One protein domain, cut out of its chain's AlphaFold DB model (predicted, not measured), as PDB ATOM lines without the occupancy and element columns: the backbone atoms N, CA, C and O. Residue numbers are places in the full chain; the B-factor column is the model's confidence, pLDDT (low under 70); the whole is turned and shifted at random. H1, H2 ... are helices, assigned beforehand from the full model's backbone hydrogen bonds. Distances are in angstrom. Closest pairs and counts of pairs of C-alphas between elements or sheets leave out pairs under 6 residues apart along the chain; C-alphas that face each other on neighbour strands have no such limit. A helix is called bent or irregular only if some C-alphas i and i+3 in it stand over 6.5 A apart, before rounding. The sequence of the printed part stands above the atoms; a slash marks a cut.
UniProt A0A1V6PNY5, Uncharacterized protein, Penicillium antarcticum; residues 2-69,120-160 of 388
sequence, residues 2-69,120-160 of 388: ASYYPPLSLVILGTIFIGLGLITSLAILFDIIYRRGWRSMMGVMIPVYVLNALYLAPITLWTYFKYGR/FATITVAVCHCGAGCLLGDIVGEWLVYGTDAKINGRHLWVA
ATOM      1  N   ALA A   2     162.840 178.586 229.585       62.94
ATOM      2  CA  ALA A   2     163.262 179.223 228.339       62.94
ATOM      3  C   ALA A   2     162.861 180.706 228.362       62.94
ATOM      4  O   ALA A   2     161.694 181.020 228.592       62.94
ATOM      5  N   SER A   3     163.817 181.610 228.146       75.75
ATOM      6  CA  SER A   3     163.556 183.052 228.121       75.75
ATOM      7  C   SER A   3     162.833 183.434 226.832       75.75
ATOM      8  O   SER A   3     163.469 183.675 225.806       75.75
ATOM      9  N   TYR A   4     161.501 183.480 226.876       80.88
ATOM     10  CA  TYR A   4     160.686 183.960 225.763       80.88
ATOM     11  C   TYR A   4     160.957 185.450 225.519       80.88
ATOM     12  O   TYR A   4     160.483 186.309 226.261       80.88
ATOM     13  N   TYR A   5     161.730 185.751 224.476       82.75
ATOM     14  CA  TYR A   5     161.890 187.104 223.957       82.75
ATOM     15  C   TYR A   5     160.778 187.380 222.933       82.75
ATOM     16  O   TYR A   5     160.843 186.840 221.825       82.75
ATOM     17  N   PRO A   6     159.761 188.206 223.251       85.19
ATOM     18  CA  PRO A   6     158.814 188.654 222.239       85.19
ATOM     19  C   PRO A   6     159.556 189.500 221.190       85.19
ATOM     20  O   PRO A   6     160.419 190.307 221.552       85.19
ATOM     21  N   PRO A   7     159.230 189.375 219.891       91.12
ATOM     22  CA  PRO A   7     159.826 190.226 218.873       91.12
ATOM     23  C   PRO A   7     159.437 191.686 219.133       91.12
ATOM     24  O   PRO A   7     158.259 192.007 219.311       91.12
ATOM     25  N   LEU A   8     160.431 192.581 219.132       89.00
ATOM     26  CA  LEU A   8     160.264 194.003 219.472       89.00
ATOM     27  C   LEU A   8     159.163 194.696 218.652       89.00
ATOM     28  O   LEU A   8     158.497 195.589 219.163       89.00
ATOM     29  N   SER A   9     158.920 194.251 217.417       89.69
ATOM     30  CA  SER A   9     157.827 194.735 216.566       89.69
ATOM     31  C   SER A   9     156.442 194.562 217.200       89.69
ATOM     32  O   SER A   9     155.656 195.505 217.170       89.69
ATOM     33  N   LEU A  10     156.141 193.415 217.822       85.25
ATOM     34  CA  LEU A  10     154.855 193.196 218.503       85.25
ATOM     35  C   LEU A  10     154.728 194.063 219.761       85.25
ATOM     36  O   LEU A  10     153.654 194.600 220.026       85.25
ATOM     37  N   VAL A  11     155.824 194.253 220.503       89.31
ATOM     38  CA  VAL A  11     155.849 195.117 221.698       89.31
ATOM     39  C   VAL A  11     155.609 196.581 221.312       89.31
ATOM     40  O   VAL A  11     154.794 197.261 221.935       89.31
ATOM     41  N   ILE A  12     156.263 197.062 220.252       90.00
ATOM     42  CA  ILE A  12     156.126 198.439 219.757       90.00
ATOM     43  C   ILE A  12     154.720 198.672 219.183       90.00
ATOM     44  O   ILE A  12     154.065 199.643 219.551       90.00
ATOM     45  N   LEU A  13     154.207 197.766 218.343       86.25
ATOM     46  CA  LEU A  13     152.856 197.891 217.782       86.25
ATOM     47  C   LEU A  13     151.773 197.835 218.872       86.25
ATOM     48  O   LEU A  13     150.868 198.669 218.874       86.25
ATOM     49  N   GLY A  14     151.892 196.909 219.830       82.44
ATOM     50  CA  GLY A  14     150.965 196.791 220.955       82.44
ATOM     51  C   GLY A  14     150.963 198.031 221.851       82.44
ATOM     52  O   GLY A  14     149.899 198.568 222.152       82.44
ATOM     53  N   THR A  15     152.140 198.543 222.226       83.75
ATOM     54  CA  THR A  15     152.247 199.746 223.075       83.75
ATOM     55  C   THR A  15     151.761 201.016 222.373       83.75
ATOM     56  O   THR A  15     151.084 201.821 223.011       83.75
ATOM     57  N   ILE A  16     151.998 201.175 221.065       86.44
ATOM     58  CA  ILE A  16     151.432 202.282 220.272       86.44
ATOM     59  C   ILE A  16     149.901 202.190 220.218       86.44
ATOM     60  O   ILE A  16     149.223 203.194 220.443       86.44
ATOM     61  N   PHE A  17     149.336 201.005 219.962       78.12
ATOM     62  CA  PHE A  17     147.882 200.834 219.859       78.12
ATOM     63  C   PHE A  17     147.177 201.061 221.206       78.12
ATOM     64  O   PHE A  17     146.196 201.804 221.276       78.12
ATOM     65  N   ILE A  18     147.724 200.506 222.295       79.50
ATOM     66  CA  ILE A  18     147.243 200.735 223.668       79.50
ATOM     67  C   ILE A  18     147.364 202.220 224.041       79.50
ATOM     68  O   ILE A  18     146.422 202.789 224.592       79.50
ATOM     69  N   GLY A  19     148.479 202.873 223.698       81.31
ATOM     70  CA  GLY A  19     148.692 204.301 223.938       81.31
ATOM     71  C   GLY A  19     147.673 205.185 223.215       81.31
ATOM     72  O   GLY A  19     147.072 206.060 223.834       81.31
ATOM     73  N   LEU A  20     147.411 204.928 221.930       77.94
ATOM     74  CA  LEU A  20     146.400 205.652 221.149       77.94
ATOM     75  C   LEU A  20     144.978 205.435 221.691       77.94
ATOM     76  O   LEU A  20     144.206 206.394 221.792       77.94
ATOM     77  N   GLY A  21     144.640 204.207 222.091       70.44
ATOM     78  CA  GLY A  21     143.371 203.903 222.752       70.44
ATOM     79  C   GLY A  21     143.215 204.656 224.079       70.44
ATOM     80  O   GLY A  21     142.189 205.292 224.320       70.44
ATOM     81  N   LEU A  22     144.254 204.661 224.917       79.62
ATOM     82  CA  LEU A  22     144.256 205.350 226.209       79.62
ATOM     83  C   LEU A  22     144.157 206.877 226.043       79.62
ATOM     84  O   LEU A  22     143.362 207.513 226.731       79.62
ATOM     85  N   ILE A  23     144.888 207.466 225.091       79.12
ATOM     86  CA  ILE A  23     144.837 208.907 224.790       79.12
ATOM     87  C   ILE A  23     143.454 209.319 224.266       79.12
ATOM     88  O   ILE A  23     142.894 210.312 224.731       79.12
ATOM     89  N   THR A  24     142.866 208.563 223.330       68.75
ATOM     90  CA  THR A  24     141.530 208.883 222.782       68.75
ATOM     91  C   THR A  24     140.414 208.689 223.813       68.75
ATOM     92  O   THR A  24     139.505 209.519 223.894       68.75
ATOM     93  N   SER A  25     140.522 207.661 224.658       68.56
ATOM     94  CA  SER A  25     139.640 207.425 225.807       68.56
ATOM     95  C   SER A  25     139.699 208.575 226.826       68.56
ATOM     96  O   SER A  25     138.659 209.141 227.177       68.56
ATOM     97  N   LEU A  26     140.904 209.010 227.225       76.56
ATOM     98  CA  LEU A  26     141.088 210.163 228.116       76.56
ATOM     99  C   LEU A  26     140.588 211.476 227.499       76.56
ATOM    100  O   LEU A  26     139.980 212.273 228.209       76.56
ATOM    101  N   ALA A  27     140.790 211.704 226.199       78.62
ATOM    102  CA  ALA A  27     140.322 212.917 225.523       78.62
ATOM    103  C   ALA A  27     138.785 213.033 225.524       78.62
ATOM    104  O   ALA A  27     138.245 214.101 225.813       78.62
ATOM    105  N   ILE A  28     138.075 211.930 225.259       72.50
ATOM    106  CA  ILE A  28     136.603 211.887 225.298       72.50
ATOM    107  C   ILE A  28     136.087 211.991 226.741       72.50
ATOM    108  O   ILE A  28     135.143 212.736 227.001       72.50
ATOM    109  N   LEU A  29     136.734 211.320 227.700       71.75
ATOM    110  CA  LEU A  29     136.417 211.464 229.123       71.75
ATOM    111  C   LEU A  29     136.592 212.921 229.595       71.75
ATOM    112  O   LEU A  29     135.737 213.442 230.312       71.75
ATOM    113  N   PHE A  30     137.654 213.600 229.153       77.25
ATOM    114  CA  PHE A  30     137.915 214.999 229.482       77.25
ATOM    115  C   PHE A  30     136.886 215.951 228.854       77.25
ATOM    116  O   PHE A  30     136.370 216.803 229.571       77.25
ATOM    117  N   ASP A  31     136.506 215.787 227.579       74.56
ATOM    118  CA  ASP A  31     135.441 216.599 226.953       74.56
ATOM    119  C   ASP A  31     134.092 216.421 227.681       74.56
ATOM    120  O   ASP A  31     133.432 217.410 228.008       74.56
ATOM    121  N   ILE A  32     133.723 215.186 228.053       70.19
ATOM    122  CA  ILE A  32     132.492 214.889 228.811       70.19
ATOM    123  C   ILE A  32     132.504 215.537 230.208       70.19
ATOM    124  O   ILE A  32     131.492 216.108 230.635       70.19
ATOM    125  N   ILE A  33     133.631 215.474 230.927       70.69
ATOM    126  CA  ILE A  33     133.789 216.099 232.251       70.69
ATOM    127  C   ILE A  33     133.762 217.630 232.130       70.69
ATOM    128  O   ILE A  33     132.997 218.293 232.836       70.69
ATOM    129  N   TYR A  34     134.546 218.193 231.208       70.12
ATOM    130  CA  TYR A  34     134.701 219.636 231.020       70.12
ATOM    131  C   TYR A  34     133.394 220.305 230.564       70.12
ATOM    132  O   TYR A  34     133.035 221.373 231.062       70.12
ATOM    133  N   ARG A  35     132.612 219.647 229.695       67.62
ATOM    134  CA  ARG A  35     131.299 220.139 229.233       67.62
ATOM    135  C   ARG A  35     130.187 220.102 230.284       67.62
ATOM    136  O   ARG A  35     129.116 220.644 230.019       67.62
ATOM    137  N   ARG A  36     130.388 219.468 231.452       59.50
ATOM    138  CA  ARG A  36     129.399 219.389 232.552       59.50
ATOM    139  C   ARG A  36     127.982 218.970 232.106       59.50
ATOM    140  O   ARG A  36     126.986 219.430 232.664       59.50
ATOM    141  N   GLY A  37     127.870 218.036 231.155       52.09
ATOM    142  CA  GLY A  37     126.595 217.519 230.613       52.09
ATOM    143  C   GLY A  37     125.729 216.693 231.587       52.09
ATOM    144  O   GLY A  37     124.901 215.893 231.170       52.09
ATOM    145  N   TRP A  38     125.925 216.853 232.896       51.25
ATOM    146  CA  TRP A  38     125.505 215.936 233.963       51.25
ATOM    147  C   TRP A  38     124.006 215.980 234.319       51.25
ATOM    148  O   TRP A  38     123.590 215.324 235.268       51.25
ATOM    149  N   ARG A  39     123.181 216.772 233.617       51.81
ATOM    150  CA  ARG A  39     121.785 217.045 234.027       51.81
ATOM    151  C   ARG A  39     120.711 216.269 233.250       51.81
ATOM    152  O   ARG A  39     119.537 216.456 233.552       51.81
ATOM    153  N   SER A  40     121.074 215.428 232.274       53.41
ATOM    154  CA  SER A  40     120.091 214.764 231.388       53.41
ATOM    155  C   SER A  40     120.393 213.318 230.957       53.41
ATOM    156  O   SER A  40     119.540 212.713 230.311       53.41
ATOM    157  N   MET A  41     121.542 212.725 231.309       51.19
ATOM    158  CA  MET A  41     121.858 211.322 230.979       51.19
ATOM    159  C   MET A  41     121.958 210.436 232.225       51.19
ATOM    160  O   MET A  41     122.490 210.850 233.253       51.19
ATOM    161  N   MET A  42     121.491 209.187 232.117       54.44
ATOM    162  CA  MET A  42     121.703 208.164 233.147       54.44
ATOM    163  C   MET A  42     123.197 207.831 233.262       54.44
ATOM    164  O   MET A  42     123.819 207.427 232.279       54.44
ATOM    165  N   GLY A  43     123.763 207.941 234.471       53.81
ATOM    166  CA  GLY A  43     125.210 207.812 234.706       53.81
ATOM    167  C   GLY A  43     125.845 206.493 234.242       53.81
ATOM    168  O   GLY A  43     127.029 206.469 233.926       53.81
ATOM    169  N   VAL A  44     125.060 205.419 234.108       60.38
ATOM    170  CA  VAL A  44     125.513 204.107 233.606       60.38
ATOM    171  C   VAL A  44     125.998 204.160 232.146       60.38
ATOM    172  O   VAL A  44     126.863 203.375 231.771       60.38
ATOM    173  N   MET A  45     125.529 205.106 231.320       61.47
ATOM    174  CA  MET A  45     126.038 205.261 229.945       61.47
ATOM    175  C   MET A  45     127.440 205.889 229.865       61.47
ATOM    176  O   MET A  45     128.102 205.747 228.839       61.47
ATOM    177  N   ILE A  46     127.919 206.550 230.925       63.50
ATOM    178  CA  ILE A  46     129.228 207.224 230.936       63.50
ATOM    179  C   ILE A  46     130.390 206.223 230.755       63.50
ATOM    180  O   ILE A  46     131.135 206.383 229.786       63.50
ATOM    181  N   PRO A  47     130.553 205.164 231.583       64.31
ATOM    182  CA  PRO A  47     131.626 204.185 231.379       64.31
ATOM    183  C   PRO A  47     131.499 203.424 230.052       64.31
ATOM    184  O   PRO A  47     132.514 203.087 229.448       64.31
ATOM    185  N   VAL A  48     130.276 203.209 229.550       65.38
ATOM    186  CA  VAL A  48     130.050 202.553 228.249       65.38
ATOM    187  C   VAL A  48     130.641 203.377 227.103       65.38
ATOM    188  O   VAL A  48     131.270 202.802 226.218       65.38
ATOM    189  N   TYR A  49     130.521 204.710 227.117       65.19
ATOM    190  CA  TYR A  49     131.173 205.553 226.106       65.19
ATOM    191  C   TYR A  49     132.704 205.512 226.186       65.19
ATOM    192  O   TYR A  49     133.350 205.471 225.142       65.19
ATOM    193  N   VAL A  50     133.277 205.482 227.392       65.12
ATOM    194  CA  VAL A  50     134.737 205.423 227.606       65.12
ATOM    195  C   VAL A  50     135.314 204.094 227.098       65.12
ATOM    196  O   VAL A  50     136.279 204.091 226.334       65.12
ATOM    197  N   LEU A  51     134.679 202.966 227.438       65.50
ATOM    198  CA  LEU A  51     135.063 201.637 226.944       65.50
ATOM    199  C   LEU A  51     134.868 201.497 225.425       65.50
ATOM    200  O   LEU A  51     135.674 200.863 224.752       65.50
ATOM    201  N   ASN A  52     133.825 202.113 224.864       63.09
ATOM    202  CA  ASN A  52     133.569 202.067 223.426       63.09
ATOM    203  C   ASN A  52     134.572 202.920 222.623       63.09
ATOM    204  O   ASN A  52     135.074 202.487 221.586       63.09
ATOM    205  N   ALA A  53     134.923 204.107 223.129       61.69
ATOM    206  CA  ALA A  53     135.967 204.954 222.554       61.69
ATOM    207  C   ALA A  53     137.333 204.247 222.521       61.69
ATOM    208  O   ALA A  53     138.039 204.326 221.517       61.69
ATOM    209  N   LEU A  54     137.664 203.505 223.583       63.47
ATOM    210  CA  LEU A  54     138.888 202.708 223.688       63.47
ATOM    211  C   LEU A  54     138.992 201.613 222.603       63.47
ATOM    212  O   LEU A  54     140.099 201.266 222.202       63.47
ATOM    213  N   TYR A  55     137.860 201.093 222.110       62.06
ATOM    214  CA  TYR A  55     137.812 199.977 221.152       62.06
ATOM    215  C   TYR A  55     137.720 200.412 219.675       62.06
ATOM    216  O   TYR A  55     138.139 199.677 218.784       62.06
ATOM    217  N   LEU A  56     137.171 201.600 219.396       61.88
ATOM    218  CA  LEU A  56     136.915 202.109 218.033       61.88
ATOM    219  C   LEU A  56     137.658 203.417 217.693       61.88
ATOM    220  O   LEU A  56     137.493 203.940 216.586       61.88
ATOM    221  N   ALA A  57     138.462 203.928 218.634       66.12
ATOM    222  CA  ALA A  57     139.355 205.088 218.574       66.12
ATOM    223  C   ALA A  57     139.036 206.131 217.467       66.12
ATOM    224  O   ALA A  57     138.226 207.029 217.739       66.12
ATOM    225  N   PRO A  58     139.590 206.063 216.231       60.31
ATOM    226  CA  PRO A  58     139.381 207.101 215.216       60.31
ATOM    227  C   PRO A  58     137.927 207.201 214.723       60.31
ATOM    228  O   PRO A  58     137.432 208.304 214.484       60.31
ATOM    229  N   ILE A  59     137.216 206.076 214.595       64.06
ATOM    230  CA  ILE A  59     135.851 206.032 214.047       64.06
ATOM    231  C   ILE A  59     134.845 206.563 215.074       64.06
ATOM    232  O   ILE A  59     133.953 207.339 214.720       64.06
ATOM    233  N   THR A  60     135.009 206.220 216.355       63.16
ATOM    234  CA  THR A  60     134.222 206.811 217.452       63.16
ATOM    235  C   THR A  60     134.449 208.311 217.574       63.16
ATOM    236  O   THR A  60     133.481 209.050 217.722       63.16
ATOM    237  N   LEU A  61     135.691 208.788 217.448       62.19
ATOM    238  CA  LEU A  61     135.984 210.219 217.536       62.19
ATOM    239  C   LEU A  61     135.378 211.006 216.356       62.19
ATOM    240  O   LEU A  61     134.750 212.045 216.561       62.19
ATOM    241  N   TRP A  62     135.482 210.482 215.127       67.75
ATOM    242  CA  TRP A  62     134.888 211.098 213.933       67.75
ATOM    243  C   TRP A  62     133.354 211.125 213.988       67.75
ATOM    244  O   TRP A  62     132.736 212.169 213.758       67.75
ATOM    245  N   THR A  63     132.722 210.002 214.349       67.00
ATOM    246  CA  THR A  63     131.258 209.935 214.495       67.00
ATOM    247  C   THR A  63     130.746 210.792 215.654       67.00
ATOM    248  O   THR A  63     129.717 211.448 215.496       67.00
ATOM    249  N   TYR A  64     131.470 210.880 216.775       63.91
ATOM    250  CA  TYR A  64     131.131 211.771 217.888       63.91
ATOM    251  C   TYR A  64     131.190 213.248 217.479       63.91
ATOM    252  O   TYR A  64     130.229 213.983 217.699       63.91
ATOM    253  N   PHE A  65     132.252 213.691 216.796       67.44
ATOM    254  CA  PHE A  65     132.334 215.083 216.344       67.44
ATOM    255  C   PHE A  65     131.292 215.453 215.280       67.44
ATOM    256  O   PHE A  65     130.872 216.615 215.255       67.44
ATOM    257  N   LYS A  66     130.869 214.497 214.438       64.62
ATOM    258  CA  LYS A  66     129.911 214.710 213.337       64.62
ATOM    259  C   LYS A  66     128.434 214.537 213.730       64.62
ATOM    260  O   LYS A  66     127.593 215.238 213.181       64.62
ATOM    261  N   TYR A  67     128.117 213.638 214.667       57.94
ATOM    262  CA  TYR A  67     126.736 213.277 215.044       57.94
ATOM    263  C   TYR A  67     126.446 213.353 216.554       57.94
ATOM    264  O   TYR A  67     125.288 213.297 216.954       57.94
ATOM    265  N   GLY A  68     127.471 213.462 217.406       57.16
ATOM    266  CA  GLY A  68     127.343 213.478 218.869       57.16
ATOM    267  C   GLY A  68     127.119 214.861 219.489       57.16
ATOM    268  O   GLY A  68     126.871 214.948 220.691       57.16
ATOM    269  N   ARG A  69     127.184 215.942 218.702       59.03
ATOM    270  CA  ARG A  69     126.848 217.295 219.172       59.03
ATOM    271  C   ARG A  69     125.325 217.414 219.325       59.03
ATOM    272  O   ARG A  69     124.643 217.389 218.299       59.03
ATOM    273  N   PHE A 120     122.506 202.006 211.357       73.75
ATOM    274  CA  PHE A 120     123.910 201.702 211.660       73.75
ATOM    275  C   PHE A 120     124.298 202.111 213.091       73.75
ATOM    276  O   PHE A 120     124.833 201.293 213.824       73.75
ATOM    277  N   ALA A 121     123.966 203.329 213.531       71.44
ATOM    278  CA  ALA A 121     124.331 203.837 214.851       71.44
ATOM    279  C   ALA A 121     123.624 203.068 215.978       71.44
ATOM    280  O   ALA A 121     124.211 202.848 217.036       71.44
ATOM    281  N   THR A 122     122.387 202.612 215.751       74.19
ATOM    282  CA  THR A 122     121.682 201.738 216.702       74.19
ATOM    283  C   THR A 122     122.343 200.358 216.792       74.19
ATOM    284  O   THR A 122     122.557 199.865 217.899       74.19
ATOM    285  N   ILE A 123     122.719 199.761 215.655       76.62
ATOM    286  CA  ILE A 123     123.402 198.457 215.598       76.62
ATOM    287  C   ILE A 123     124.798 198.543 216.229       76.62
ATOM    288  O   ILE A 123     125.125 197.721 217.080       76.62
ATOM    289  N   THR A 124     125.591 199.566 215.892       72.00
ATOM    290  CA  THR A 124     126.901 199.821 216.505       72.00
ATOM    291  C   THR A 124     126.768 199.947 218.019       72.00
ATOM    292  O   THR A 124     127.423 199.203 218.736       72.00
ATOM    293  N   VAL A 125     125.870 200.797 218.535       75.19
ATOM    294  CA  VAL A 125     125.673 200.947 219.991       75.19
ATOM    295  C   VAL A 125     125.280 199.624 220.668       75.19
ATOM    296  O   VAL A 125     125.754 199.358 221.770       75.19
ATOM    297  N   ALA A 126     124.475 198.775 220.020       73.62
ATOM    298  CA  ALA A 126     124.114 197.461 220.554       73.62
ATOM    299  C   ALA A 126     125.312 196.491 220.611       73.62
ATOM    300  O   ALA A 126     125.565 195.900 221.660       73.62
ATOM    301  N   VAL A 127     126.089 196.371 219.529       76.06
ATOM    302  CA  VAL A 127     127.296 195.519 219.486       76.06
ATOM    303  C   VAL A 127     128.344 196.005 220.493       76.06
ATOM    304  O   VAL A 127     128.901 195.208 221.247       76.06
ATOM    305  N   CYS A 128     128.563 197.318 220.567       73.56
ATOM    306  CA  CYS A 128     129.497 197.941 221.499       73.56
ATOM    307  C   CYS A 128     129.093 197.750 222.968       73.56
ATOM    308  O   CYS A 128     129.963 197.546 223.810       73.56
ATOM    309  N   HIS A 129     127.793 197.767 223.289       74.56
ATOM    310  CA  HIS A 129     127.307 197.442 224.634       74.56
ATOM    311  C   HIS A 129     127.676 196.005 225.033       74.56
ATOM    312  O   HIS A 129     128.153 195.795 226.150       74.56
ATOM    313  N   CYS A 130     127.504 195.035 224.129       73.31
ATOM    314  CA  CYS A 130     127.886 193.645 224.377       73.31
ATOM    315  C   CYS A 130     129.408 193.490 224.532       73.31
ATOM    316  O   CYS A 130     129.858 192.912 225.518       73.31
ATOM    317  N   GLY A 131     130.200 194.060 223.616       72.75
ATOM    318  CA  GLY A 131     131.667 193.987 223.660       72.75
ATOM    319  C   GLY A 131     132.273 194.625 224.916       72.75
ATOM    320  O   GLY A 131     133.139 194.029 225.551       72.75
ATOM    321  N   ALA A 132     131.762 195.790 225.333       73.81
ATOM    322  CA  ALA A 132     132.162 196.431 226.587       73.81
ATOM    323  C   ALA A 132     131.773 195.601 227.825       73.81
ATOM    324  O   ALA A 132     132.489 195.626 228.823       73.81
ATOM    325  N   GLY A 133     130.667 194.848 227.759       72.69
ATOM    326  CA  GLY A 133     130.263 193.904 228.801       72.69
ATOM    327  C   GLY A 133     131.238 192.734 228.950       72.69
ATOM    328  O   GLY A 133     131.631 192.424 230.072       72.69
ATOM    329  N   CYS A 134     131.673 192.132 227.837       75.12
ATOM    330  CA  CYS A 134     132.672 191.058 227.851       75.12
ATOM    331  C   CYS A 134     134.021 191.550 228.392       75.12
ATOM    332  O   CYS A 134     134.508 191.003 229.372       75.12
ATOM    333  N   LEU A 135     134.565 192.639 227.835       76.50
ATOM    334  CA  LEU A 135     135.880 193.163 228.228       76.50
ATOM    335  C   LEU A 135     135.921 193.632 229.696       76.50
ATOM    336  O   LEU A 135     136.935 193.469 230.371       76.50
ATOM    337  N   LEU A 136     134.817 194.178 230.221       76.31
ATOM    338  CA  LEU A 136     134.701 194.461 231.653       76.31
ATOM    339  C   LEU A 136     134.618 193.170 232.484       76.31
ATOM    340  O   LEU A 136     135.185 193.119 233.572       76.31
ATOM    341  N   GLY A 137     133.941 192.137 231.977       76.56
ATOM    342  CA  GLY A 137     133.876 190.809 232.588       76.56
ATOM    343  C   GLY A 137     135.241 190.127 232.688       76.56
ATOM    344  O   GLY A 137     135.556 189.597 233.749       76.56
ATOM    345  N   ASP A 138     136.065 190.208 231.643       79.69
ATOM    346  CA  ASP A 138     137.421 189.648 231.620       79.69
ATOM    347  C   ASP A 138     138.316 190.332 232.670       79.69
ATOM    348  O   ASP A 138     138.894 189.667 233.531       79.69
ATOM    349  N   ILE A 139     138.347 191.673 232.676       78.00
ATOM    350  CA  ILE A 139     139.133 192.466 233.640       78.00
ATOM    351  C   ILE A 139     138.658 192.213 235.077       78.00
ATOM    352  O   ILE A 139     139.472 191.956 235.964       78.00
ATOM    353  N   VAL A 140     137.347 192.277 235.338       80.25
ATOM    354  CA  VAL A 140     136.802 192.032 236.685       80.25
ATOM    355  C   VAL A 140     137.020 190.577 237.106       80.25
ATOM    356  O   VAL A 140     137.278 190.331 238.282       80.25
ATOM    357  N   GLY A 141     136.976 189.626 236.172       80.19
ATOM    358  CA  GLY A 141     137.287 188.219 236.409       80.19
ATOM    359  C   GLY A 141     138.725 188.013 236.875       80.19
ATOM    360  O   GLY A 141     138.937 187.396 237.918       80.19
ATOM    361  N   GLU A 142     139.708 188.576 236.167       82.06
ATOM    362  CA  GLU A 142     141.124 188.467 236.538       82.06
ATOM    363  C   GLU A 142     141.415 189.136 237.893       82.06
ATOM    364  O   GLU A 142     142.018 188.518 238.774       82.06
ATOM    365  N   TRP A 143     140.894 190.348 238.124       84.69
ATOM    366  CA  TRP A 143     141.023 191.035 239.416       84.69
ATOM    367  C   TRP A 143     140.332 190.288 240.567       84.69
ATOM    368  O   TRP A 143     140.840 190.298 241.689       84.69
ATOM    369  N   LEU A 144     139.203 189.618 240.317       80.12
ATOM    370  CA  LEU A 144     138.497 188.829 241.329       80.12
ATOM    371  C   LEU A 144     139.229 187.513 241.623       80.12
ATOM    372  O   LEU A 144     139.362 187.155 242.791       80.12
ATOM    373  N   VAL A 145     139.767 186.822 240.614       78.81
ATOM    374  CA  VAL A 145     140.600 185.620 240.811       78.81
ATOM    375  C   VAL A 145     141.878 185.961 241.582       78.81
ATOM    376  O   VAL A 145     142.224 185.252 242.527       78.81
ATOM    377  N   TYR A 146     142.540 187.072 241.246       77.69
ATOM    378  CA  TYR A 146     143.718 187.555 241.970       77.69
ATOM    379  C   TYR A 146     143.381 187.977 243.411       77.69
ATOM    380  O   TYR A 146     144.059 187.569 244.351       77.69
ATOM    381  N   GLY A 147     142.305 188.748 243.603       79.94
ATOM    382  CA  GLY A 147     141.919 189.304 244.903       79.94
ATOM    383  C   GLY A 147     141.253 188.324 245.877       79.94
ATOM    384  O   GLY A 147     141.270 188.571 247.080       79.94
ATOM    385  N   THR A 148     140.671 187.219 245.396       78.50
ATOM    386  CA  THR A 148     140.054 186.189 246.262       78.50
ATOM    387  C   THR A 148     141.014 185.068 246.674       78.50
ATOM    388  O   THR A 148     140.644 184.258 247.522       78.50
ATOM    389  N   ASP A 149     142.214 185.006 246.078       68.06
ATOM    390  CA  ASP A 149     143.223 183.940 246.240       68.06
ATOM    391  C   ASP A 149     142.617 182.522 246.306       68.06
ATOM    392  O   ASP A 149     142.956 181.692 247.158       68.06
ATOM    393  N   ALA A 150     141.630 182.273 245.440       64.06
ATOM    394  CA  ALA A 150     140.694 181.174 245.614       64.06
ATOM    395  C   ALA A 150     141.396 179.804 245.553       64.06
ATOM    396  O   ALA A 150     142.079 179.469 244.580       64.06
ATOM    397  N   LYS A 151     141.209 178.995 246.604       62.81
ATOM    398  CA  LYS A 151     141.861 177.689 246.783       62.81
ATOM    399  C   LYS A 151     140.852 176.553 246.774       62.81
ATOM    400  O   LYS A 151     140.136 176.350 247.751       62.81
ATOM    401  N   ILE A 152     140.859 175.757 245.708       62.16
ATOM    402  CA  ILE A 152     140.143 174.476 245.675       62.16
ATOM    403  C   ILE A 152     141.130 173.390 246.117       62.16
ATOM    404  O   ILE A 152     142.203 173.235 245.537       62.16
ATOM    405  N   ASN A 153     140.789 172.669 247.190       66.00
ATOM    406  CA  ASN A 153     141.637 171.645 247.821       66.00
ATOM    407  C   ASN A 153     143.076 172.123 248.118       66.00
ATOM    408  O   ASN A 153     144.051 171.425 247.843       66.00
ATOM    409  N   GLY A 154     143.214 173.341 248.657       64.12
ATOM    410  CA  GLY A 154     144.495 173.912 249.100       64.12
ATOM    411  C   GLY A 154     145.433 174.400 247.988       64.12
ATOM    412  O   GLY A 154     146.412 175.080 248.284       64.12
ATOM    413  N   ARG A 155     145.133 174.122 246.713       59.12
ATOM    414  CA  ARG A 155     145.865 174.669 245.563       59.12
ATOM    415  C   ARG A 155     145.249 176.001 245.136       59.12
ATOM    416  O   ARG A 155     144.044 176.072 244.914       59.12
ATOM    417  N   HIS A 156     146.081 177.037 245.013       59.47
ATOM    418  CA  HIS A 156     145.700 178.330 244.430       59.47
ATOM    419  C   HIS A 156     145.145 178.115 243.008       59.47
ATOM    420  O   HIS A 156     145.710 177.325 242.254       59.47
ATOM    421  N   LEU A 157     144.092 178.823 242.594       58.25
ATOM    422  CA  LEU A 157     143.479 178.613 241.268       58.25
ATOM    423  C   LEU A 157     144.326 179.074 240.058       58.25
ATOM    424  O   LEU A 157     143.972 178.782 238.922       58.25
ATOM    425  N   TRP A 158     145.503 179.662 240.293       51.62
ATOM    426  CA  TRP A 158     146.551 179.935 239.290       51.62
ATOM    427  C   TRP A 158     147.174 178.681 238.627       51.62
ATOM    428  O   TRP A 158     147.970 178.790 237.696       51.62
ATOM    429  N   VAL A 159     146.872 177.478 239.127       53.09
ATOM    430  CA  VAL A 159     147.777 176.311 239.057       53.09
ATOM    431  C   VAL A 159     147.832 175.535 237.728       53.09
ATOM    432  O   VAL A 159     148.766 174.761 237.550       53.09
ATOM    433  N   ALA A 160     146.914 175.734 236.774       51.78
ATOM    434  CA  ALA A 160     146.895 174.933 235.535       51.78
ATOM    435  C   ALA A 160     147.660 175.549 234.343       51.78
ATOM    436  O   ALA A 160     148.300 174.819 233.593       51.78
TER     437      ALA A 160
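What this domain is: This is residues 2 to 69 and 120 to 160 of the 388 residues of an uncharacterized protein of Penicillium antarcticum (UniProt A0A1V6PNY5). Two long helices, H3 and H1, stay clear of each other, and the first arm of a bent helix, H2a, sits in the middle between them: it folds back beside the later part of H1 as a helical hairpin and crosses H3 nearly at a right angle. The second arm, H2b, turns back from H2a at a corner, residues 2 to 16 stick out at the first end of H1, and residues 149 to 160 make a tail after H3 that folds back on itself. The printed part has 109 residues, with three named helices in the order H1, H2, H3 and no named strand; the class is all helix. The whole is loose, with a radius of gyration of the C-alphas of 18.4 A, and only just elongated, spanning 54 by 36 by 28 A.

Where its parts are: H3, the longest helix, holds residues 120 to 148 and measures 41.2 A from C-alpha 120 at (123.910, 201.702, 211.660) to C-alpha 148 at (140.054, 186.189, 246.262). H1 holds residues 8 to 34, 38.0 A long, and begins with C-alpha 8 at (160.264, 194.003, 219.472). H2, residues 45 to 67, was assigned as one helix by its hydrogen bonds but is bent: C-alphas 55 and 58 are 9.4 A apart. Its arms are H2a, residues 45 to 55, 15.6 A long, and H2b, residues 58 to 67, 14.1 A long.

How they stand to each other: H3 touches H2a with residues 128 to 132 alone, about perpendicular at 89 degrees; their closest C-alphas, those of Leu 51 and Ala 132, are 6.0 A apart. H2a also touches H1, which meets it with residues 21 to 29 alone; the closest C-alphas are those of Gly 21 and Leu 54, 4.7 A apart. H1 and H2a form a helical hairpin, at a shallow tilt of 28 degrees, opposite ways. H2a and H2b only just touch, and only at the corner, with 3 pairs of C-alphas within 8 A; the closest are those of Ala 53 and Thr 60, 5.7 A apart. These arms stand at a steep tilt of 45 degrees, opposite ways. H1 and H2b are close but not clearly touching, with the C-alphas of Thr 24 and Leu 61 closest at 7.8 A. H3 is apart from H1 and from H2b. In H1, H2a, H2b and H3 every O i to N i+4 pair is within hydrogen-bond range.

The domain as a whole: The C-alphas farthest apart, those of Ala 2 and Arg 39, are 56.4 A apart. Residues 2 to 16, of which 8 to 16 belong to H1, stand free, as do residues 39 to 44 and residues 137 to 144 of H3. In the stretch from 149 to 160, residues 151 to 152 pair with 155 to 156, antiparallel. The link from H1 to H2 is short. Residues 70 to 119 are not printed, and the link from H2 to H3 runs across this cut, with C-alphas 69 and 120 at 17.6 A. Mean pLDDT of the printed part is 70.5; residue 2, residues 24 to 25, 35 to 69 and 149 to 160 are under 70.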